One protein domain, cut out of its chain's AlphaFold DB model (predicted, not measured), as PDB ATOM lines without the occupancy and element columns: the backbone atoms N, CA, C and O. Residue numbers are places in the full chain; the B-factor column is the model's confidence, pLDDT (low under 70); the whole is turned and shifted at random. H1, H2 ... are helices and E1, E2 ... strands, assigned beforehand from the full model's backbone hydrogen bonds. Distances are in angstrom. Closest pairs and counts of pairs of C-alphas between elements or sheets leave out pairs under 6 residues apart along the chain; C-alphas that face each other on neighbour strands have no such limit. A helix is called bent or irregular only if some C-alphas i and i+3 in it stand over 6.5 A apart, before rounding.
ATOM      1  N   VAL A 426     157.012 165.361 142.150       82.25
ATOM      2  CA  VAL A 426     156.027 164.352 141.772       82.25
ATOM      3  C   VAL A 426     155.344 164.789 140.478       82.25
ATOM      4  O   VAL A 426     155.378 164.063 139.485       82.25
ATOM      5  N   LEU A 427     154.807 166.013 140.438       86.50
ATOM      6  CA  LEU A 427     154.121 166.545 139.258       86.50
ATOM      7  C   LEU A 427     155.086 166.829 138.094       86.50
ATOM      8  O   LEU A 427     154.763 166.514 136.950       86.50
ATOM      9  N   ASP A 428     156.285 167.358 138.358       88.38
ATOM     10  CA  ASP A 428     157.320 167.561 137.333       88.38
ATOM     11  C   ASP A 428     157.812 166.230 136.755       88.38
ATOM     12  O   ASP A 428     157.978 166.108 135.544       88.38
ATOM     13  N   GLY A 429     157.983 165.212 137.600       87.38
ATOM     14  CA  GLY A 429     158.327 163.852 137.197       87.38
ATOM     15  C   GLY A 429     157.243 163.238 136.316       87.38
ATOM     16  O   GLY A 429     157.553 162.697 135.257       87.38
ATOM     17  N   ILE A 430     155.969 163.411 136.680       89.88
ATOM     18  CA  ILE A 430     154.841 162.981 135.847       89.88
ATOM     19  C   ILE A 430     154.854 163.685 134.485       89.88
ATOM     20  O   ILE A 430     154.692 163.026 133.458       89.88
ATOM     21  N   LEU A 431     155.082 165.002 134.443       92.19
ATOM     22  CA  LEU A 431     155.185 165.751 133.184       92.19
ATOM     23  C   LEU A 431     156.408 165.342 132.357       92.19
ATOM     24  O   LEU A 431     156.336 165.306 131.128       92.19
ATOM     25  N   ALA A 432     157.537 165.062 133.006       91.38
ATOM     26  CA  ALA A 432     158.756 164.616 132.349       91.38
ATOM     27  C   ALA A 432     158.555 163.244 131.697       91.38
ATOM     28  O   ALA A 432     158.864 163.093 130.515       91.38
ATOM     29  N   GLU A 433     157.970 162.285 132.420       91.62
ATOM     30  CA  GLU A 433     157.649 160.965 131.871       91.62
ATOM     31  C   GLU A 433     156.573 161.054 130.784       91.62
ATOM     32  O   GLU A 433     156.737 160.449 129.726       91.62
ATOM     33  N   TRP A 434     155.539 161.889 130.962       94.00
ATOM     34  CA  TRP A 434     154.545 162.153 129.916       94.00
ATOM     35  C   TRP A 434     155.208 162.624 128.618       94.00
ATOM     36  O   TRP A 434     154.985 162.034 127.565       94.00
ATOM     37  N   ARG A 435     156.080 163.641 128.676       94.56
ATOM     38  CA  ARG A 435     156.812 164.149 127.499       94.56
ATOM     39  C   ARG A 435     157.735 163.092 126.895       94.56
ATOM     40  O   ARG A 435     157.888 163.031 125.674       94.56
ATOM     41  N   ALA A 436     158.346 162.258 127.732       92.38
ATOM     42  CA  ALA A 436     159.264 161.222 127.288       92.38
ATOM     43  C   ALA A 436     158.562 160.079 126.528       92.38
ATOM     44  O   ALA A 436     159.198 159.427 125.697       92.38
ATOM     45  N   CYS A 437     157.252 159.904 126.730       91.06
ATOM     46  CA  CYS A 437     156.392 159.017 125.941       91.06
ATOM     47  C   CYS A 437     155.994 159.583 124.560       91.06
ATOM     48  O   CYS A 437     155.237 158.939 123.838       91.06
ATOM     49  N   ARG A 438     156.496 160.768 124.168       91.56
ATOM     50  CA  ARG A 438     156.232 161.424 122.866       91.56
ATOM     51  C   ARG A 438     154.728 161.504 122.517       91.56
ATOM     52  O   ARG A 438     154.302 160.967 121.488       91.56
ATOM     53  N   PRO A 439     153.920 162.162 123.365       92.94
ATOM     54  CA  PRO A 439     152.484 162.285 123.165       92.94
ATOM     55  C   PRO A 439     152.176 163.160 121.946       92.94
ATOM     56  O   PRO A 439     152.930 164.077 121.611       92.94
ATOM     57  N   SER A 440     151.033 162.910 121.311       91.44
ATOM     58  CA  SER A 440     150.432 163.827 120.342       91.44
ATOM     59  C   SER A 440     149.493 164.767 121.099       91.44
ATOM     60  O   SER A 440     148.306 164.499 121.270       91.44
ATOM     61  N   GLY A 441     150.049 165.841 121.662       93.12
ATOM     62  CA  GLY A 441     149.301 166.752 122.530       93.12
ATOM     63  C   GLY A 441     148.946 166.112 123.876       93.12
ATOM     64  O   GLY A 441     149.820 165.912 124.719       93.12
ATOM     65  N   VAL A 442     147.658 165.825 124.090       94.31
ATOM     66  CA  VAL A 442     147.099 165.318 125.365       94.31
ATOM     67  C   VAL A 442     146.791 163.821 125.337       94.31
ATOM     68  O   VAL A 442     146.262 163.275 126.309       94.31
ATOM     69  N   VAL A 443     147.139 163.163 124.231       95.06
ATOM     70  CA  VAL A 443     146.954 161.732 124.014       95.06
ATOM     71  C   VAL A 443     148.257 161.056 123.600       95.06
ATOM     72  O   VAL A 443     149.079 161.631 122.886       95.06
ATOM     73  N   ILE A 444     148.439 159.806 124.019       94.38
ATOM     74  CA  ILE A 444     149.447 158.901 123.462       94.38
ATOM     75  C   ILE A 444     148.709 157.835 122.642       94.38
ATOM     76  O   ILE A 444     147.836 157.170 123.201       94.38
ATOM     77  N   PRO A 445     149.031 157.648 121.348       93.19
ATOM     78  CA  PRO A 445     148.516 156.521 120.574       93.19
ATOM     79  C   PRO A 445     148.875 155.199 121.260       93.19
ATOM     80  O   PRO A 445     150.041 154.972 121.588       93.19
ATOM     81  N   ALA A 446     147.893 154.329 121.486       91.44
ATOM     82  CA  ALA A 446     148.077 153.051 122.173       91.44
ATOM     83  C   ALA A 446     148.545 151.945 121.207       91.44
ATOM     84  O   ALA A 446     148.031 150.829 121.208       91.44
ATOM     85  N   GLU A 447     149.520 152.271 120.357       92.56
ATOM     86  CA  GLU A 447     150.208 151.291 119.517       92.56
ATOM     87  C   GLU A 447     150.963 150.302 120.427       92.56
ATOM     88  O   GLU A 447     151.560 150.742 121.416       92.56
ATOM     89  N   PRO A 448     150.995 148.991 120.122       89.50
ATOM     90  CA  PRO A 448     151.647 147.994 120.978       89.50
ATOM     91  C   PRO A 448     153.096 148.341 121.351       89.50
ATOM     92  O   PRO A 448     153.507 148.140 122.492       89.50
ATOM     93  N   GLU A 449     153.856 148.922 120.417       90.50
ATOM     94  CA  GLU A 449     155.238 149.365 120.648       90.50
ATOM     95  C   GLU A 449     155.310 150.514 121.666       90.50
ATOM     96  O   GLU A 449     156.112 150.479 122.598       90.50
ATOM     97  N   ARG A 450     154.415 151.503 121.553       91.00
ATOM     98  CA  ARG A 450     154.350 152.642 122.481       91.00
ATOM     99  C   ARG A 450     153.837 152.241 123.858       91.00
ATOM    100  O   ARG A 450     154.306 152.774 124.860       91.00
ATOM    101  N   LEU A 451     152.885 151.311 123.922       91.12
ATOM    102  CA  LEU A 451     152.420 150.734 125.185       91.12
ATOM    103  C   LEU A 451     153.562 150.032 125.911       91.12
ATOM    104  O   LEU A 451     153.749 150.254 127.106       91.12
ATOM    105  N   GLN A 452     154.369 149.259 125.185       89.88
ATOM    106  CA  GLN A 452     155.539 148.607 125.754       89.88
ATOM    107  C   GLN A 452     156.564 149.625 126.271       89.88
ATOM    108  O   GLN A 452     157.101 149.435 127.363       89.88
ATOM    109  N   ASP A 453     156.788 150.730 125.555       89.75
ATOM    110  CA  ASP A 453     157.636 151.830 126.029       89.75
ATOM    111  C   ASP A 453     157.089 152.465 127.317       89.75
ATOM    112  O   ASP A 453     157.852 152.737 128.247       89.75
ATOM    113  N   ILE A 454     155.771 152.677 127.414       90.38
ATOM    114  CA  ILE A 454     155.120 153.185 128.633       90.38
ATOM    115  C   ILE A 454     155.304 152.193 129.785       90.38
ATOM    116  O   ILE A 454     155.691 152.600 130.880       90.38
ATOM    117  N   TYR A 455     155.082 150.896 129.557       90.38
ATOM    118  CA  TYR A 455     155.285 149.869 130.582       90.38
ATOM    119  C   TYR A 455     156.731 149.810 131.035       90.38
ATOM    120  O   TYR A 455     156.979 149.751 132.235       90.38
ATOM    121  N   GLN A 456     157.681 149.884 130.103       88.62
ATOM    122  CA  GLN A 456     159.095 149.893 130.438       88.62
ATOM    123  C   GLN A 456     159.466 151.145 131.229       88.62
ATOM    124  O   GLN A 456     160.226 151.047 132.179       88.62
ATOM    125  N   ARG A 457     158.900 152.312 130.911       87.50
ATOM    126  CA  ARG A 457     159.122 153.541 131.689       87.50
ATOM    127  C   ARG A 457     158.538 153.465 133.086       87.50
ATOM    128  O   ARG A 457     159.186 153.898 134.033       87.50
ATOM    129  N   ILE A 458     157.344 152.903 133.230       83.50
ATOM    130  CA  ILE A 458     156.726 152.710 134.541       83.50
ATOM    131  C   ILE A 458     157.528 151.677 135.340       83.50
ATOM    132  O   ILE A 458     157.848 151.920 136.501       83.50
ATOM    133  N   ALA A 459     157.954 150.583 134.706       84.12
ATOM    134  CA  ALA A 459     158.850 149.594 135.295       84.12
ATOM    135  C   ALA A 459     160.192 150.214 135.706       84.12
ATOM    136  O   ALA A 459     160.660 149.979 136.815       84.12
ATOM    137  N   ASP A 460     160.784 151.054 134.859       83.81
ATOM    138  CA  ASP A 460     161.992 151.817 135.148       83.81
ATOM    139  C   ASP A 460     161.763 152.763 136.326       83.81
ATOM    140  O   ASP A 460     162.608 152.829 137.206       83.81
ATOM    141  N   CYS A 461     160.631 153.468 136.400       78.75
ATOM    142  CA  CYS A 461     160.296 154.330 137.538       78.75
ATOM    143  C   CYS A 461     160.218 153.528 138.842       78.75
ATOM    144  O   CYS A 461     160.761 153.950 139.863       78.75
ATOM    145  N   VAL A 462     159.618 152.337 138.788       76.94
ATOM    146  CA  VAL A 462     159.547 151.380 139.902       76.94
ATOM    147  C   VAL A 462     160.938 150.836 140.273       76.94
ATOM    148  O   VAL A 462     161.213 150.558 141.442       76.94
ATOM    149  N   GLN A 463     161.839 150.697 139.295       77.25
ATOM    150  CA  GLN A 463     163.201 150.187 139.483       77.25
ATOM    151  C   GLN A 463     164.221 151.266 139.891       77.25
ATOM    152  O   GLN A 463     165.187 150.946 140.583       77.25
ATOM    153  N   ARG A 464     164.024 152.534 139.502       69.44
ATOM    154  CA  ARG A 464     164.968 153.663 139.653       69.44
ATOM    155  C   ARG A 464     165.061 154.238 141.068       69.44
ATOM    156  O   ARG A 464     165.666 155.289 141.254       69.44
ATOM    157  N   ALA A 465     164.495 153.584 142.073       52.78
ATOM    158  CA  ALA A 465     164.488 154.119 143.426       52.78
ATOM    159  C   ALA A 465     164.839 153.068 144.484       52.78
ATOM    160  O   ALA A 465     164.674 151.859 144.294       52.78
ATOM    161  N   GLU A 466     165.290 153.579 145.630       62.22
ATOM    162  CA  GLU A 466     165.446 152.911 146.929       62.22
ATOM    163  C   GLU A 466     164.077 152.452 147.487       62.22
ATOM    164  O   GLU A 466     163.710 152.700 148.631       62.22
ATOM    165  N   VAL A 467     163.265 151.822 146.637       58.50
ATOM    166  CA  VAL A 467     161.923 151.330 146.940       58.50
ATOM    167  C   VAL A 467     162.069 150.018 147.711       58.50
ATOM    168  O   VAL A 467     162.771 149.115 147.235       58.50
ATOM    169  N   PRO A 468     161.412 149.869 148.877       68.12
ATOM    170  CA  PRO A 468     161.372 148.604 149.606       68.12
ATOM    171  C   PRO A 468     160.914 147.448 148.707       68.12
ATOM    172  O   PRO A 468     160.011 147.620 147.890       68.12
ATOM    173  N   SER A 469     161.493 146.253 148.868       73.25
ATOM    174  CA  SER A 469     161.214 145.098 147.995       73.25
ATOM    175  C   SER A 469     159.719 144.777 147.861       73.25
ATOM    176  O   SER A 469     159.256 144.549 146.752       73.25
ATOM    177  N   ALA A 470     158.948 144.874 148.947       69.19
ATOM    178  CA  ALA A 470     157.498 144.648 148.934       69.19
ATOM    179  C   ALA A 470     156.731 145.659 148.057       69.19
ATOM    180  O   ALA A 470     155.771 145.312 147.379       69.19
ATOM    181  N   ALA A 471     157.164 146.921 148.035       62.12
ATOM    182  CA  ALA A 471     156.576 147.944 147.173       62.12
ATOM    183  C   ALA A 471     156.928 147.711 145.695       62.12
ATOM    184  O   ALA A 471     156.105 147.963 144.818       62.12
ATOM    185  N   ARG A 472     158.126 147.181 145.430       73.81
ATOM    186  CA  ARG A 472     158.544 146.765 144.090       73.81
ATOM    187  C   ARG A 472     157.743 145.560 143.596       73.81
ATOM    188  O   ARG A 472     157.347 145.558 142.439       73.81
ATOM    189  N   GLU A 473     157.481 144.577 144.455       78.88
ATOM    190  CA  GLU A 473     156.653 143.404 144.135       78.88
ATOM    191  C   GLU A 473     155.206 143.800 143.814       78.88
ATOM    192  O   GLU A 473     154.664 143.362 142.803       78.88
ATOM    193  N   ASP A 474     154.598 144.686 144.606       72.00
ATOM    194  CA  ASP A 474     153.239 145.179 144.341       72.00
ATOM    195  C   ASP A 474     153.162 145.987 143.035       72.00
ATOM    196  O   ASP A 474     152.230 145.825 142.251       72.00
ATOM    197  N   ALA A 475     154.159 146.828 142.750       74.19
ATOM    198  CA  ALA A 475     154.214 147.559 141.487       74.19
ATOM    199  C   ALA A 475     154.498 146.636 140.284       74.19
ATOM    200  O   ALA A 475     153.981 146.865 139.192       74.19
ATOM    201  N   GLN A 476     155.256 145.551 140.479       81.62
ATOM    202  CA  GLN A 476     155.435 144.501 139.472       81.62
ATOM    203  C   GLN A 476     154.136 143.739 139.183       81.62
ATOM    204  O   GLN A 476     153.949 143.315 138.048       81.62
ATOM    205  N   GLN A 477     153.218 143.615 140.150       84.88
ATOM    206  CA  GLN A 477     151.891 143.020 139.919       84.88
ATOM    207  C   GLN A 477     150.988 143.891 139.031       84.88
ATOM    208  O   GLN A 477     150.038 143.376 138.443       84.88
ATOM    209  N   LEU A 478     151.258 145.198 138.921       81.69
ATOM    210  CA  LEU A 478     150.528 146.078 138.003       81.69
ATOM    211  C   LEU A 478     150.967 145.883 136.546       81.69
ATOM    212  O   LEU A 478     150.177 146.134 135.635       81.69
ATOM    213  N   LEU A 479     152.209 145.440 136.330       84.94
ATOM    214  CA  LEU A 479     152.779 145.215 135.007       84.94
ATOM    215  C   LEU A 479     152.281 143.886 134.404       84.94
ATOM    216  O   LEU A 479     152.002 142.934 135.133       84.94
ATOM    217  N   PRO A 480     152.170 143.790 133.069       83.31
ATOM    218  CA  PRO A 480     151.742 142.563 132.398       83.31
ATOM    219  C   PRO A 480     152.701 141.390 132.665       83.31
ATOM    220  O   PRO A 480     153.877 141.451 132.311       83.31
ATOM    221  N   THR A 481     152.193 140.285 133.230       83.19
ATOM    222  CA  THR A 481     152.945 139.024 133.430       83.19
ATOM    223  C   THR A 481     152.451 137.859 132.554       83.19
ATOM    224  O   THR A 481     152.915 136.732 132.720       83.19
ATOM    225  N   GLY A 482     151.502 138.084 131.633       80.38
ATOM    226  CA  GLY A 482     150.904 137.031 130.797       80.38
ATOM    227  C   GLY A 482     149.757 137.519 129.900       80.38
ATOM    228  O   GLY A 482     149.555 138.716 129.745       80.38
ATOM    229  N   SER A 483     148.990 136.591 129.313       75.06
ATOM    230  CA  SER A 483     147.960 136.844 128.283       75.06
ATOM    231  C   SER A 483     146.629 137.442 128.789       75.06
ATOM    232  O   SER A 483     145.576 137.154 128.222       75.06
ATOM    233  N   GLY A 484     146.643 138.221 129.872       80.00
ATOM    234  CA  GLY A 484     145.469 138.916 130.417       80.00
ATOM    235  C   GLY A 484     145.660 140.430 130.387       80.00
ATOM    236  O   GLY A 484     146.797 140.892 130.359       80.00
ATOM    237  N   THR A 485     144.564 141.199 130.415       79.94
ATOM    238  CA  THR A 485     144.650 142.662 130.506       79.94
ATOM    239  C   THR A 485     145.310 143.051 131.820       79.94
ATOM    240  O   THR A 485     144.803 142.744 132.904       79.94
ATOM    241  N   ALA A 486     146.473 143.685 131.730       85.12
ATOM    242  CA  ALA A 486     147.231 144.043 132.917       85.12
ATOM    243  C   ALA A 486     146.444 145.068 133.754       85.12
ATOM    244  O   ALA A 486     145.749 145.916 133.186       85.12
ATOM    245  N   PRO A 487     146.548 145.066 135.096       88.19
ATOM    246  CA  PRO A 487     145.912 146.096 135.920       88.19
ATOM    247  C   PRO A 487     146.277 147.520 135.473       88.19
ATOM    248  O   PRO A 487     145.440 148.421 135.500       88.19
ATOM    249  N   ILE A 488     147.503 147.716 134.976       89.62
ATOM    250  CA  ILE A 488     147.942 148.996 134.421       89.62
ATOM    251  C   ILE A 488     147.204 149.398 133.136       89.62
ATOM    252  O   ILE A 488     146.927 150.577 132.944       89.62
ATOM    253  N   GLU A 489     146.803 148.445 132.293       90.25
ATOM    254  CA  GLU A 489     145.980 148.715 131.104       90.25
ATOM    255  C   GLU A 489     144.593 149.221 131.490       90.25
ATOM    256  O   GLU A 489     144.049 150.111 130.832       90.25
ATOM    257  N   GLN A 490     144.048 148.709 132.598       89.94
ATOM    258  CA  GLN A 490     142.773 149.167 133.142       89.94
ATOM    259  C   GLN A 490     142.875 150.608 133.659       89.94
ATOM    260  O   GLN A 490     141.982 151.411 133.391       89.94
ATOM    261  N   LEU A 491     143.980 150.960 134.330       90.19
ATOM    262  CA  LEU A 491     144.248 152.332 134.787       90.19
ATOM    263  C   LEU A 491     144.444 153.304 133.614       90.19
ATOM    264  O   LEU A 491     143.909 154.414 133.621       90.19
ATOM    265  N   LEU A 492     145.165 152.871 132.577       92.69
ATOM    266  CA  LEU A 492     145.382 153.648 131.355       92.69
ATOM    267  C   LEU A 492     144.122 153.751 130.478       92.69
ATOM    268  O   LEU A 492     144.075 154.611 129.598       92.69
ATOM    269  N   ARG A 493     143.096 152.928 130.744       91.56
ATOM    270  CA  ARG A 493     141.828 152.832 129.995       91.56
ATOM    271  C   ARG A 493     142.028 152.536 128.501       91.56
ATOM    272  O   ARG A 493     141.252 152.990 127.663       91.56
ATOM    273  N   VAL A 494     143.048 151.744 128.169       86.75
ATOM    274  CA  VAL A 494     143.342 151.335 126.786       86.75
ATOM    275  C   VAL A 494     142.185 150.472 126.257       86.75
ATOM    276  O   VAL A 494     141.845 149.456 126.857       86.75
ATOM    277  N   GLY A 495     141.554 150.876 125.147       66.56
ATOM    278  CA  GLY A 495     140.556 150.060 124.435       66.56
ATOM    279  C   GLY A 495     139.089 150.219 124.859       66.56
ATOM    280  O   GLY A 495     138.239 149.461 124.393       66.56
ATOM    281  N   ARG A 496     138.741 151.198 125.706       63.78
ATOM    282  CA  ARG A 496     137.339 151.485 126.072       63.78
ATOM    283  C   ARG A 496     136.778 152.635 125.228       63.78
ATOM    284  O   ARG A 496     136.627 153.752 125.711       63.78
ATOM    285  N   VAL A 512     143.619 155.323 122.329       94.19
ATOM    286  CA  VAL A 512     144.475 156.405 122.829       94.19
ATOM    287  C   VAL A 512     144.508 156.412 124.354       94.19
ATOM    288  O   VAL A 512     143.530 156.064 125.012       94.19
ATOM    289  N   ILE A 513     145.635 156.829 124.927       95.06
ATOM    290  CA  ILE A 513     145.806 157.060 126.365       95.06
ATOM    291  C   ILE A 513     145.755 158.561 126.618       95.06
ATOM    292  O   ILE A 513     146.632 159.299 126.172       95.06
ATOM    293  N   HIS A 514     144.763 159.013 127.377       95.75
ATOM    294  CA  HIS A 514     144.658 160.409 127.795       95.75
ATOM    295  C   HIS A 514     145.620 160.734 128.947       95.75
ATOM    296  O   HIS A 514     145.835 159.907 129.840       95.75
ATOM    297  N   PHE A 515     146.145 161.962 128.973       96.25
ATOM    298  CA  PHE A 515     147.065 162.435 130.015       96.25
ATOM    299  C   PHE A 515     146.556 162.190 131.442       96.25
ATOM    300  O   PHE A 515     147.315 161.727 132.289       96.25
ATOM    301  N   ILE A 516     145.270 162.435 131.713       95.88
ATOM    302  CA  ILE A 516     144.694 162.239 133.052       95.88
ATOM    303  C   ILE A 516     144.751 160.767 133.515       95.88
ATOM    304  O   ILE A 516     145.010 160.499 134.689       95.88
ATOM    305  N   CYS A 517     144.595 159.809 132.593       95.56
ATOM    306  CA  CYS A 517     144.721 158.373 132.869       95.56
ATOM    307  C   CYS A 517     146.187 157.970 133.060       95.56
ATOM    308  O   CYS A 517     146.506 157.209 133.970       95.56
ATOM    309  N   PHE A 518     147.090 158.515 132.237       94.94
ATOM    310  CA  PHE A 518     148.532 158.321 132.404       94.94
ATOM    311  C   PHE A 518     149.011 158.836 133.764       94.94
ATOM    312  O   PHE A 518     149.746 158.142 134.463       94.94
ATOM    313  N   TRP A 519     148.554 160.021 134.169       94.00
ATOM    314  CA  TRP A 519     148.859 160.590 135.476       94.00
ATOM    315  C   TRP A 519     148.364 159.681 136.607       94.00
ATOM    316  O   TRP A 519     149.128 159.415 137.532       94.00
ATOM    317  N   GLN A 520     147.137 159.152 136.525       93.50
ATOM    318  CA  GLN A 520     146.638 158.177 137.502       93.50
ATOM    319  C   GLN A 520     147.533 156.932 137.558       93.50
ATOM    320  O   GLN A 520     147.993 156.563 138.635       93.50
ATOM    321  N   ALA A 521     147.834 156.321 136.410       91.06
ATOM    322  CA  ALA A 521     148.646 155.108 136.339       91.06
ATOM    323  C   ALA A 521     150.059 155.315 136.907       91.06
ATOM    324  O   ALA A 521     150.545 154.485 137.672       91.06
ATOM    325  N   LEU A 522     150.705 156.436 136.580       87.56
ATOM    326  CA  LEU A 522     152.045 156.751 137.071       87.56
ATOM    327  C   LEU A 522     152.044 157.109 138.563       87.56
ATOM    328  O   LEU A 522     152.986 156.768 139.268       87.56
ATOM    329  N   HIS A 523     150.988 157.754 139.058       85.88
ATOM    330  CA  HIS A 523     150.826 158.033 140.483       85.88
ATOM    331  C   HIS A 523     150.613 156.746 141.294       85.88
ATOM    332  O   HIS A 523     151.274 156.550 142.311       85.88
ATOM    333  N   GLU A 524     149.753 155.839 140.822       83.69
ATOM    334  CA  GLU A 524     149.531 154.525 141.444       83.69
ATOM    335  C   GLU A 524     150.793 153.648 141.401       83.69
ATOM    336  O   GLU A 524     151.123 152.980 142.381       83.69
ATOM    337  N   ALA A 525     151.549 153.687 140.298       79.88
ATOM    338  CA  ALA A 525     152.795 152.934 140.166       79.88
ATOM    339  C   ALA A 525     153.974 153.555 140.942       79.88
ATOM    340  O   ALA A 525     154.839 152.833 141.435       79.88
ATOM    341  N   GLY A 526     154.025 154.887 141.046       69.19
ATOM    342  CA  GLY A 526     155.109 155.640 141.684       69.19
ATOM    343  C   GLY A 526     154.929 155.886 143.187       69.19
ATOM    344  O   GLY A 526     155.895 156.226 143.869       69.19
ATOM    345  N   GLY A 527     153.720 155.698 143.721       58.44
ATOM    346  CA  GLY A 527     153.303 156.097 145.070       58.44
ATOM    347  C   GLY A 527     153.860 155.296 146.257       58.44
ATOM    348  O   GLY A 527     153.147 155.129 147.243       58.44
ATOM    349  N   ARG A 528     155.105 154.797 146.228       55.22
ATOM    350  CA  ARG A 528     155.732 154.175 147.414       55.22
ATOM    351  C   ARG A 528     157.189 154.592 147.622       55.22
ATOM    352  O   ARG A 528     158.118 153.861 147.280       55.22
ATOM    353  N   ARG A 529     157.384 155.729 148.293       49.16
ATOM    354  CA  ARG A 529     158.622 156.050 149.023       49.16
ATOM    355  C   ARG A 529     158.294 156.140 150.532       49.16
ATOM    356  O   ARG A 529     157.677 157.108 150.936       49.16
ATOM    357  N   ALA A 558     150.090 168.483 146.003       84.88
ATOM    358  CA  ALA A 558     150.172 167.373 145.051       84.88
ATOM    359  C   ALA A 558     149.084 166.322 145.334       84.88
ATOM    360  O   ALA A 558     148.506 165.751 144.406       84.88
ATOM    361  N   GLU A 559     148.762 166.124 146.613       83.69
ATOM    362  CA  GLU A 559     147.664 165.269 147.048       83.69
ATOM    363  C   GLU A 559     146.291 165.857 146.693       83.69
ATOM    364  O   GLU A 559     145.443 165.145 146.157       83.69
ATOM    365  N   GLU A 560     146.060 167.148 146.944       91.12
ATOM    366  CA  GLU A 560     144.831 167.834 146.525       91.12
ATOM    367  C   GLU A 560     144.595 167.686 145.012       91.12
ATOM    368  O   GLU A 560     143.497 167.326 144.578       91.12
ATOM    369  N   ALA A 561     145.645 167.878 144.206       91.81
ATOM    370  CA  ALA A 561     145.603 167.714 142.756       91.81
ATOM    371  C   ALA A 561     145.289 166.263 142.338       91.81
ATOM    372  O   ALA A 561     144.490 166.044 141.425       91.81
ATOM    373  N   ALA A 562     145.865 165.266 143.021       90.50
ATOM    374  CA  ALA A 562     145.577 163.850 142.780       90.50
ATOM    375  C   ALA A 562     144.135 163.467 143.173       90.50
ATOM    376  O   ALA A 562     143.444 162.804 142.400       90.50
ATOM    377  N   ASN A 563     143.641 163.946 144.319       90.19
ATOM    378  CA  ASN A 563     142.262 163.728 144.767       90.19
ATOM    379  C   ASN A 563     141.245 164.354 143.800       90.19
ATOM    380  O   ASN A 563     140.203 163.760 143.496       90.19
ATOM    381  N   PHE A 564     141.554 165.546 143.287       95.56
ATOM    382  CA  PHE A 564     140.754 166.195 142.258       95.56
ATOM    383  C   PHE A 564     140.741 165.375 140.961       95.56
ATOM    384  O   PHE A 564     139.660 165.052 140.467       95.56
ATOM    385  N   ARG A 565     141.908 164.947 140.458       95.62
ATOM    386  CA  ARG A 565     142.026 164.043 139.296       95.62
ATOM    387  C   ARG A 565     141.153 162.799 139.454       95.62
ATOM    388  O   ARG A 565     140.397 162.464 138.544       95.62
ATOM    389  N   ASP A 566     141.243 162.122 140.593       93.75
ATOM    390  CA  ASP A 566     140.503 160.880 140.830       93.75
ATOM    391  C   ASP A 566     138.990 161.127 140.869       93.75
ATOM    392  O   ASP A 566     138.221 160.342 140.315       93.75
ATOM    393  N   SER A 567     138.558 162.264 141.421       94.94
ATOM    394  CA  SER A 567     137.150 162.682 141.405       94.94
ATOM    395  C   SER A 567     136.626 162.893 139.979       94.94
ATOM    396  O   SER A 567     135.508 162.476 139.667       94.94
ATOM    397  N   LEU A 568     137.439 163.480 139.091       96.00
ATOM    398  CA  LEU A 568     137.094 163.640 137.674       96.00
ATOM    399  C   LEU A 568     136.966 162.284 136.970       96.00
ATOM    400  O   LEU A 568     135.999 162.052 136.247       96.00
ATOM    401  N   LEU A 569     137.916 161.379 137.200       94.75
ATOM    402  CA  LEU A 569     137.934 160.059 136.573       94.75
ATOM    403  C   LEU A 569     136.762 159.182 137.028       94.75
ATOM    404  O   LEU A 569     136.086 158.591 136.189       94.75
ATOM    405  N   ILE A 570     136.460 159.165 138.329       94.25
ATOM    406  CA  ILE A 570     135.299 158.451 138.881       94.25
ATOM    407  C   ILE A 570     134.002 158.977 138.258       94.25
ATOM    408  O   ILE A 570     133.140 158.190 137.861       94.25
ATOM    409  N   ARG A 571     133.854 160.303 138.152       95.19
ATOM    410  CA  ARG A 571     132.664 160.914 137.554       95.19
ATOM    411  C   ARG A 571     132.536 160.570 136.072       95.19
ATOM    412  O   ARG A 571     131.439 160.255 135.612       95.19
ATOM    413  N   PHE A 572     133.649 160.593 135.343       94.25
ATOM    414  CA  PHE A 572     133.677 160.221 133.933       94.25
ATOM    415  C   PHE A 572     133.257 158.760 133.731       94.25
ATOM    416  O   PHE A 572     132.403 158.490 132.888       94.25
ATOM    417  N   ASP A 573     133.778 157.838 134.545       91.06
ATOM    418  CA  ASP A 573     133.435 156.413 134.478       91.06
ATOM    419  C   ASP A 573     131.946 156.149 134.804       91.06
ATOM    420  O   ASP A 573     131.359 155.202 134.280       91.06
ATOM    421  N   GLN A 574     131.313 156.989 135.633       92.06
ATOM    422  CA  GLN A 574     129.886 156.892 135.973       92.06
ATOM    423  C   GLN A 574     128.959 157.457 134.888       92.06
ATOM    424  O   GLN A 574     127.883 156.908 134.654       92.06
ATOM    425  N   GLU A 575     129.336 158.571 134.253       93.12
ATOM    426  CA  GLU A 575     128.425 159.347 133.396       93.12
ATOM    427  C   GLU A 575     128.783 159.341 131.904       93.12
ATOM    428  O   GLU A 575     128.014 159.878 131.095       93.12
ATOM    429  N   GLY A 576     129.927 158.763 131.528       90.44
ATOM    430  CA  GLY A 576     130.446 158.762 130.155       90.44
ATOM    431  C   GLY A 576     130.833 160.154 129.642       90.44
ATOM    432  O   GLY A 576     130.746 160.411 128.444       90.44
ATOM    433  N   GLY A 577     131.162 161.083 130.542       91.81
ATOM    434  CA  GLY A 577     131.486 162.478 130.234       91.81
ATOM    435  C   GLY A 577     131.246 163.399 131.428       91.81
ATOM    436  O   GLY A 577     130.478 163.057 132.324       91.81
ATOM    437  N   LEU A 578     131.874 164.576 131.444       94.88
ATOM    438  CA  LEU A 578     131.738 165.527 132.554       94.88
ATOM    439  C   LEU A 578     130.786 166.665 132.187       94.88
ATOM    440  O   LEU A 578     131.044 167.432 131.261       94.88
ATOM    441  N   ALA A 579     129.679 166.802 132.915       94.94
ATOM    442  CA  ALA A 579     128.791 167.945 132.729       94.94
ATOM    443  C   ALA A 579     129.542 169.259 133.006       94.94
ATOM    444  O   ALA A 579     130.225 169.406 134.019       94.94
ATOM    445  N   CYS A 580     129.382 170.233 132.113       93.88
ATOM    446  CA  CYS A 580     130.084 171.512 132.176       93.88
ATOM    447  C   CYS A 580     129.851 172.274 133.496       93.88
ATOM    448  O   CYS A 580     130.803 172.774 134.091       93.88
ATOM    449  N   SER A 581     128.604 172.324 133.979       94.06
ATOM    450  CA  SER A 581     128.269 172.957 135.263       94.06
ATOM    451  C   SER A 581     128.945 172.258 136.440       94.06
ATOM    452  O   SER A 581     129.516 172.922 137.296       94.06
ATOM    453  N   TRP A 582     128.953 170.924 136.434       96.25
ATOM    454  CA  TRP A 582     129.583 170.129 137.482       96.25
ATOM    455  C   TRP A 582     131.098 170.341 137.526       96.25
ATOM    456  O   TRP A 582     131.661 170.472 138.606       96.25
ATOM    457  N   LEU A 583     131.768 170.414 136.368       96.19
ATOM    458  CA  LEU A 583     133.214 170.645 136.319       96.19
ATOM    459  C   LEU A 583     133.585 172.024 136.890       96.19
ATOM    460  O   LEU A 583     134.525 172.115 137.676       96.19
ATOM    461  N   VAL A 584     132.821 173.072 136.553       96.50
ATOM    462  CA  VAL A 584     132.999 174.423 137.121       96.50
ATOM    463  C   VAL A 584     132.829 174.396 138.644       96.50
ATOM    464  O   VAL A 584     133.698 174.879 139.365       96.50
ATOM    465  N   GLU A 585     131.750 173.785 139.140       96.56
ATOM    466  CA  GLU A 585     131.479 173.666 140.580       96.56
ATOM    467  C   GLU A 585     132.559 172.853 141.310       96.56
ATOM    468  O   GLU A 585     132.977 173.218 142.407       96.56
ATOM    469  N   THR A 586     133.054 171.777 140.695       97.44
ATOM    470  CA  THR A 586     134.072 170.903 141.295       97.44
ATOM    471  C   THR A 586     135.423 171.609 141.395       97.44
ATOM    472  O   THR A 586     136.093 171.478 142.415       97.44
ATOM    473  N   VAL A 587     135.816 172.396 140.385       97.62
ATOM    474  CA  VAL A 587     137.058 173.190 140.432       97.62
ATOM    475  C   VAL A 587     136.953 174.314 141.462       97.62
ATOM    476  O   VAL A 587     137.889 174.514 142.229       97.62
ATOM    477  N   ALA A 588     135.813 175.008 141.529       96.81
ATOM    478  CA  ALA A 588     135.575 176.033 142.546       96.81
ATOM    479  C   ALA A 588     135.606 175.439 143.968       96.81
ATOM    480  O   ALA A 588     136.202 176.018 144.876       96.81
ATOM    481  N   SER A 589     135.027 174.247 144.148       96.56
ATOM    482  CA  SER A 589     135.082 173.499 145.407       96.56
ATOM    483  C   SER A 589     136.519 173.113 145.775       96.56
ATOM    484  O   SER A 589     136.967 173.427 146.878       96.56
ATOM    485  N   ALA A 590     137.277 172.532 144.835       95.81
ATOM    486  CA  ALA A 590     138.686 172.180 145.031       95.81
ATOM    487  C   ALA A 590     139.536 173.404 145.396       95.81
ATOM    488  O   ALA A 590     140.315 173.342 146.340       95.81
ATOM    489  N   ARG A 591     139.317 174.542 144.721       96.00
ATOM    490  CA  ARG A 591     139.955 175.818 145.057       96.00
ATOM    491  C   ARG A 591     139.661 176.233 146.495       96.00
ATOM    492  O   ARG A 591     140.595 176.542 147.215       96.00
ATOM    493  N   SER A 592     138.392 176.240 146.902       93.81
ATOM    494  CA  SER A 592     137.985 176.685 148.244       93.81
ATOM    495  C   SER A 592     138.453 175.765 149.377       93.81
ATOM    496  O   SER A 592     138.551 176.196 150.520       93.81
ATOM    497  N   ALA A 593     138.716 174.494 149.066       92.06
ATOM    498  CA  ALA A 593     139.214 173.507 150.018       92.06
ATOM    499  C   ALA A 593     140.749 173.409 150.039       92.06
ATOM    500  O   ALA A 593     141.289 172.697 150.883       92.06
ATOM    501  N   SER A 594     141.434 174.078 149.108       93.50
ATOM    502  CA  SER A 594     142.883 174.002 148.939       93.50
ATOM    503  C   SER A 594     143.626 174.901 149.915       93.50
ATOM    504  O   SER A 594     143.215 176.032 150.173       93.50
ATOM    505  N   GLU A 595     144.788 174.444 150.380       87.94
ATOM    506  CA  GLU A 595     145.720 175.312 151.104       87.94
ATOM    507  C   GLU A 595     146.331 176.406 150.200       87.94
ATOM    508  O   GLU A 595     146.753 177.449 150.695       87.94
ATOM    509  N   ASP A 596     146.368 176.208 148.876       91.62
ATOM    510  CA  ASP A 596     146.798 177.206 147.887       91.62
ATOM    511  C   ASP A 596     145.664 177.531 146.902       91.62
ATOM    512  O   ASP A 596     145.701 177.166 145.724       91.62
ATOM    513  N   GLU A 597     144.668 178.298 147.357       93.19
ATOM    514  CA  GLU A 597     143.557 178.747 146.502       93.19
ATOM    515  C   GLU A 597     144.041 179.428 145.206       93.19
ATOM    516  O   GLU A 597     143.411 179.338 144.148       93.19
ATOM    517  N   THR A 598     145.174 180.135 145.273       92.88
ATOM    518  CA  THR A 598     145.705 180.889 144.137       92.88
ATOM    519  C   THR A 598     146.262 179.982 143.041       92.88
ATOM    520  O   THR A 598     146.346 180.411 141.888       92.88
ATOM    521  N   ALA A 599     146.669 178.750 143.365       93.75
ATOM    522  CA  ALA A 599     147.146 177.776 142.382       93.75
ATOM    523  C   ALA A 599     146.005 177.210 141.533       93.75
ATOM    524  O   ALA A 599     146.226 176.867 140.373       93.75
ATOM    525  N   TRP A 600     144.783 177.173 142.067       96.62
ATOM    526  CA  TRP A 600     143.595 176.695 141.358       96.62
ATOM    527  C   TRP A 600     142.935 177.758 140.473       96.62
ATOM    528  O   TRP A 600     142.251 177.413 139.509       96.62
ATOM    529  N   ALA A 601     143.160 179.045 140.753       95.44
ATOM    530  CA  ALA A 601     142.518 180.146 140.032       95.44
ATOM    531  C   ALA A 601     142.714 180.112 138.493       95.44
ATOM    532  O   ALA A 601     141.729 180.323 137.781       95.44
ATOM    533  N   PRO A 602     143.909 179.800 137.935       96.31
ATOM    534  CA  PRO A 602     144.080 179.674 136.482       96.31
ATOM    535  C   PRO A 602     143.254 178.534 135.867       96.31
ATOM    536  O   PRO A 602     142.706 178.686 134.771       96.31
ATOM    537  N   LEU A 603     143.118 177.406 136.579       97.56
ATOM    538  CA  LEU A 603     142.298 176.278 136.132       97.56
ATOM    539  C   LEU A 603     140.810 176.639 136.150       97.56
ATOM    540  O   LEU A 603     140.115 176.386 135.169       97.56
ATOM    541  N   GLU A 604     140.329 177.268 137.223       97.56
ATOM    542  CA  GLU A 604     138.937 177.722 137.342       97.56
ATOM    543  C   GLU A 604     138.564 178.711 136.232       97.56
ATOM    544  O   GLU A 604     137.515 178.570 135.594       97.56
ATOM    545  N   ALA A 605     139.446 179.676 135.950       96.94
ATOM    546  CA  ALA A 605     139.262 180.638 134.868       96.94
ATOM    547  C   ALA A 605     139.185 179.938 133.501       96.94
ATOM    548  O   ALA A 605     138.265 180.205 132.725       96.94
ATOM    549  N   SER A 606     140.095 178.993 133.236       96.75
ATOM    550  CA  SER A 606     140.133 178.231 131.981       96.75
ATOM    551  C   SER A 606     138.879 177.371 131.797       96.75
ATOM    552  O   SER A 606     138.244 177.402 130.744       96.75
ATOM    553  N   VAL A 607     138.460 176.653 132.842       96.38
ATOM    554  CA  VAL A 607     137.245 175.825 132.838       96.38
ATOM    555  C   VAL A 607     136.000 176.688 132.628       96.38
ATOM    556  O   VAL A 607     135.143 176.342 131.815       96.38
ATOM    557  N   THR A 608     135.913 177.846 133.290       95.81
ATOM    558  CA  THR A 608     134.799 178.795 133.134       95.81
ATOM    559  C   THR A 608     134.747 179.385 131.725       95.81
ATOM    560  O   THR A 608     133.666 179.506 131.143       95.81
ATOM    561  N   GLN A 609     135.898 179.719 131.138       95.38
ATOM    562  CA  GLN A 609     135.977 180.234 129.774       95.38
ATOM    563  C   GLN A 609     135.516 179.187 128.753       95.38
ATOM    564  O   GLN A 609     134.678 179.489 127.899       95.38
ATOM    565  N   VAL A 610     136.011 177.948 128.859       92.38
ATOM    566  CA  VAL A 610     135.585 176.868 127.958       92.38
ATOM    567  C   VAL A 610     134.100 176.576 128.150       92.38
ATOM    568  O   VAL A 610     133.377 176.484 127.163       92.38
ATOM    569  N   ALA A 611     133.609 176.553 129.392       91.69
ATOM    570  CA  ALA A 611     132.192 176.411 129.712       91.69
ATOM    571  C   ALA A 611     131.303 177.469 129.031       91.69
ATOM    572  O   ALA A 611     130.230 177.154 128.512       91.69
ATOM    573  N   GLN A 612     131.737 178.732 129.016       93.31
ATOM    574  CA  GLN A 612     131.021 179.823 128.349       93.31
ATOM    575  C   GLN A 612     131.037 179.680 126.824       93.31
ATOM    576  O   GLN A 612     129.990 179.833 126.193       93.31
ATOM    577  N   ALA A 613     132.191 179.346 126.239       91.06
ATOM    578  CA  ALA A 613     132.309 179.101 124.802       91.06
ATOM    579  C   ALA A 613     131.401 177.943 124.360       91.06
ATOM    580  O   ALA A 613     130.712 178.029 123.345       91.06
ATOM    581  N   TRP A 614     131.321 176.898 125.180       89.12
ATOM    582  CA  TRP A 614     130.469 175.739 124.945       89.12
ATOM    583  C   TRP A 614     128.970 176.048 124.998       89.12
ATOM    584  O   TRP A 614     128.201 175.573 124.160       89.12
ATOM    585  N   LYS A 615     128.535 176.907 125.932       88.38
ATOM    586  CA  LYS A 615     127.141 177.388 125.977       88.38
ATOM    587  C   LYS A 615     126.723 178.076 124.670       88.38
ATOM    588  O   LYS A 615     125.536 178.072 124.344       88.38
ATOM    589  N   ALA A 616     127.670 178.638 123.915       88.38
ATOM    590  CA  ALA A 616     127.400 179.285 122.636       88.38
ATOM    591  C   ALA A 616     127.274 178.301 121.455       88.38
ATOM    592  O   ALA A 616     126.523 178.584 120.521       88.38
ATOM    593  N   THR A 617     127.960 177.152 121.480       85.19
ATOM    594  CA  THR A 617     128.095 176.255 120.312       85.19
ATOM    595  C   THR A 617     127.083 175.101 120.242       85.19
ATOM    596  O   THR A 617     126.924 174.523 119.173       85.19
ATOM    597  N   LYS A 618     126.313 174.819 121.306       62.69
ATOM    598  CA  LYS A 618     125.117 173.931 121.330       62.69
ATOM    599  C   LYS A 618     125.274 172.467 120.859       62.69
ATOM    600  O   LYS A 618     124.254 171.797 120.705       62.69
ATOM    601  N   THR A 619     126.472 171.928 120.647       61.91
ATOM    602  CA  THR A 619     126.610 170.607 119.997       61.91
ATOM    603  C   THR A 619     126.740 169.409 120.941       61.91
ATOM    604  O   THR A 619     126.367 168.311 120.543       61.91
ATOM    605  N   THR A 620     127.144 169.587 122.200       66.00
ATOM    606  CA  THR A 620     127.227 168.499 123.195       66.00
ATOM    607  C   THR A 620     127.134 169.067 124.615       66.00
ATOM    608  O   THR A 620     127.425 170.237 124.834       66.00
ATOM    609  N   SER A 621     126.666 168.273 125.587       79.25
ATOM    610  CA  SER A 621     126.452 168.710 126.983       79.25
ATOM    611  C   SER A 621     127.488 168.183 127.987       79.25
ATOM    612  O   SER A 621     127.435 168.550 129.164       79.25
ATOM    613  N   LYS A 622     128.468 167.386 127.531       92.31
ATOM    614  CA  LYS A 622     129.510 166.777 128.373       92.31
ATOM    615  C   LYS A 622     130.925 166.886 127.791       92.31
ATOM    616  O   LYS A 622     131.139 166.475 126.653       92.31
ATOM    617  N   PHE A 623     131.869 167.349 128.606       92.12
ATOM    618  CA  PHE A 623     133.298 167.331 128.303       92.12
ATOM    619  C   PHE A 623     133.806 165.897 128.143       92.12
ATOM    620  O   PHE A 623     133.483 165.013 128.947       92.12
ATOM    621  N   GLN A 624     134.641 165.700 127.131       92.38
ATOM    622  CA  GLN A 624     135.396 164.481 126.884       92.38
ATOM    623  C   GLN A 624     136.686 164.448 127.721       92.38
ATOM    624  O   GLN A 624     137.172 165.474 128.219       92.38
ATOM    625  N   LEU A 625     137.270 163.253 127.865       92.75
ATOM    626  CA  LEU A 625     138.552 163.067 128.559       92.75
ATOM    627  C   LEU A 625     139.684 163.864 127.909       92.75
ATOM    628  O   LEU A 625     140.567 164.340 128.620       92.75
ATOM    629  N   GLU A 626     139.657 164.028 126.588       93.50
ATOM    630  CA  GLU A 626     140.654 164.799 125.843       93.50
ATOM    631  C   GLU A 626     140.644 166.281 126.240       93.50
ATOM    632  O   GLU A 626     141.673 166.831 126.633       93.50
ATOM    633  N   GLU A 627     139.465 166.904 126.234       93.75
ATOM    634  CA  GLU A 627     139.275 168.314 126.594       93.75
ATOM    635  C   GLU A 627     139.663 168.564 128.058       93.75
ATOM    636  O   GLU A 627     140.362 169.526 128.377       93.75
ATOM    637  N   THR A 628     139.272 167.647 128.948       94.94
ATOM    638  CA  THR A 628     139.636 167.701 130.371       94.94
ATOM    639  C   THR A 628     141.147 167.538 130.560       94.94
ATOM    640  O   THR A 628     141.772 168.292 131.303       94.94
ATOM    641  N   SER A 629     141.763 166.597 129.840       95.75
ATOM    642  CA  SER A 629     143.209 166.355 129.870       95.75
ATOM    643  C   SER A 629     144.010 167.558 129.391       95.75
ATOM    644  O   SER A 629     145.061 167.846 129.955       95.75
ATOM    645  N   MET A 630     143.511 168.286 128.392       96.00
ATOM    646  CA  MET A 630     144.128 169.519 127.903       96.00
ATOM    647  C   MET A 630     144.157 170.619 128.960       96.00
ATOM    648  O   MET A 630     145.205 171.235 129.170       96.00
ATOM    649  N   LEU A 631     143.035 170.833 129.650       96.38
ATOM    650  CA  LEU A 631     142.941 171.817 130.728       96.38
ATOM    651  C   LEU A 631     143.902 171.472 131.873       96.38
ATOM    652  O   LEU A 631     144.673 172.328 132.304       96.38
ATOM    653  N   LEU A 632     143.918 170.205 132.304       96.50
ATOM    654  CA  LEU A 632     144.796 169.745 133.384       96.50
ATOM    655  C   LEU A 632     146.275 169.790 133.007       96.50
ATOM    656  O   LEU A 632     147.083 170.247 133.808       96.50
ATOM    657  N   LEU A 633     146.646 169.338 131.805       96.06
ATOM    658  CA  LEU A 633     148.043 169.326 131.361       96.06
ATOM    659  C   LEU A 633     148.618 170.744 131.282       96.06
ATOM    660  O   LEU A 633     149.758 170.969 131.698       96.06
ATOM    661  N   THR A 634     147.829 171.689 130.762       96.19
ATOM    662  CA  THR A 634     148.220 173.100 130.646       96.19
ATOM    663  C   THR A 634     148.407 173.712 132.029       96.19
ATOM    664  O   THR A 634     149.501 174.172 132.351       96.19
ATOM    665  N   TRP A 635     147.384 173.605 132.883       97.06
ATOM    666  CA  TRP A 635     147.426 174.106 134.255       97.06
ATOM    667  C   TRP A 635     148.588 173.519 135.062       97.06
ATOM    668  O   TRP A 635     149.358 174.258 135.670       97.06
ATOM    669  N   MET A 636     148.765 172.198 135.029       95.31
ATOM    670  CA  MET A 636     149.815 171.524 135.791       95.31
ATOM    671  C   MET A 636     151.215 171.904 135.292       95.31
ATOM    672  O   MET A 636     152.134 172.034 136.097       95.31
ATOM    673  N   SER A 637     151.386 172.129 133.985       93.75
ATOM    674  CA  SER A 637     152.660 172.591 133.415       93.75
ATOM    675  C   SER A 637     153.012 174.009 133.862       93.75
ATOM    676  O   SER A 637     154.149 174.251 134.266       93.75
ATOM    677  N   GLU A 638     152.048 174.932 133.819       93.88
ATOM    678  CA  GLU A 638     152.230 176.311 134.290       93.88
ATOM    679  C   GLU A 638     152.523 176.351 135.790       93.88
ATOM    680  O   GLU A 638     153.438 177.046 136.234       93.88
ATOM    681  N   LEU A 639     151.790 175.551 136.561       92.75
ATOM    682  CA  LEU A 639     151.958 175.457 138.000       92.75
ATOM    683  C   LEU A 639     153.345 174.926 138.377       92.75
ATOM    684  O   LEU A 639     154.037 175.529 139.200       92.75
ATOM    685  N   VAL A 640     153.778 173.822 137.760       91.19
ATOM    686  CA  VAL A 640     155.119 173.264 137.979       91.19
ATOM    687  C   VAL A 640     156.186 174.307 137.649       91.19
ATOM    688  O   VAL A 640     157.107 174.495 138.444       91.19
ATOM    689  N   GLU A 641     156.065 175.033 136.537       89.81
ATOM    690  CA  GLU A 641     157.051 176.057 136.179       89.81
ATOM    691  C   GLU A 641     157.054 177.232 137.171       89.81
ATOM    692  O   GLU A 641     158.124 177.705 137.565       89.81
ATOM    693  N   ASP A 642     155.892 177.660 137.668       90.50
ATOM    694  CA  ASP A 642     155.799 178.755 138.637       90.50
ATOM    695  C   ASP A 642     156.427 178.400 140.000       90.50
ATOM    696  O   ASP A 642     157.146 179.198 140.611       90.50
ATOM    697  N   TYR A 643     156.262 177.157 140.446       89.31
ATOM    698  CA  TYR A 643     156.925 176.635 141.642       89.31
ATOM    699  C   TYR A 643     158.414 176.320 141.427       89.31
ATOM    700  O   TYR A 643     159.209 176.342 142.380       89.31
ATOM    701  N   ARG A 644     158.838 176.034 140.193       84.31
ATOM    702  CA  ARG A 644     160.251 175.792 139.868       84.31
ATOM    703  C   ARG A 644     161.048 177.079 139.713       84.31
ATOM    704  O   ARG A 644     162.162 177.145 140.228       84.31
ATOM    705  N   ARG A 645     160.512 178.055 138.982       85.00
ATOM    706  CA  ARG A 645     161.239 179.257 138.541       85.00
ATOM    707  C   ARG A 645     160.420 180.545 138.579       85.00
ATOM    708  O   ARG A 645     160.999 181.611 138.392       85.00
ATOM    709  N   GLY A 646     159.112 180.467 138.797       90.69
ATOM    710  CA  GLY A 646     158.245 181.640 138.807       90.69
ATOM    711  C   GLY A 646     158.156 182.361 140.151       90.69
ATOM    712  O   GLY A 646     159.038 182.295 141.015       90.69
TER     713      GLY A 646
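This is residues 426 to 496, 512 to 529 and 558 to 646 of the 894 residues of the protein "Hypothetical protein" of Polarella glacialis (UniProt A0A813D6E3). Two up-and-down helix bundles sit side by side, one of three helices, H2, H3 and H5, and one of four, H6, H7, H8 and H9. H5 is in the middle and packs on H6 and H9 of the larger bundle; H1 packs on H5 and H9, while H4 and a tiny sheet of E1 and E2 lie beside H5. The 178 printed residues hold nine named helices and two named strands, in the order H1 E1 H2 H3 H4 E2 H5 H6 H7 H8 H9; the class is mostly helix and the sheet is antiparallel. The whole is compact, with a radius of gyration of the C-alphas of 16.9 A and spans of 49 by 36 by 26 A.

Look first at E1, residues 443 to 445, and E2, residues 512 to 514. E2 leads directly into H5, residues 515 to 526, 15.7 A long. Find C-alpha 426 at (156.027, 164.352, 141.772), where H1 runs to 436; then come H2, 448 to 463, 21.9 A, H3, 469 to 478, and H4, 487 to 492. H6 is residues 558 to 575, 25.9 A; H7, 580 to 593, 20.1 A; H8, 597 to 617, 30.5 A; and H9, 625 to 644, 27.6 A, ending at C-alpha 644 (160.251, 175.792, 139.868). H8 has a kink of 26 degrees near residue 604 and is only just irregular: C-alphas 599 and 602 are 6.9 A apart.

Across E1 and E2, N 444 and O 513 are 2.9 A apart, within hydrogen-bond range. H5 is the hub, touching five helices. Its residues 515 to 516 touch residues 625 to 633 of H9, closest at C-alphas 516 and 629, 5.4 A. Its residues 517 to 521 touch H4, at C-alphas 517 and 492, 5.0 A. Its residues 522 to 526 touch residues 458 to 462 of H2, at C-alphas 526 and 462, 6.4 A. H1 touches H5 at a steep tilt of 62 degrees, C-alphas 430 and 519 being closest at 6.5 A. H2 and H3 form a hairpin, as do H7 and H8, opposite ways at 10 degrees with C-alphas 591 and 597 closest at 4.9 A. Every O i to N i+4 pair is within hydrogen-bond range in H1, H2, H4, H5, H6, H7 and H9; H3 has 5 of 6 and H8 15 of 17.

C-alphas 469 and 616 are farthest apart, 54.4 A. Residues 497 to 511 and 530 to 557 are not printed; the gaps are 9.3 A and 14.7 A. Of the links printed whole, none is long. Mean pLDDT of the printed part is 88.1; 16 residues are under 70, among them 464 to 468 and 526 to 529.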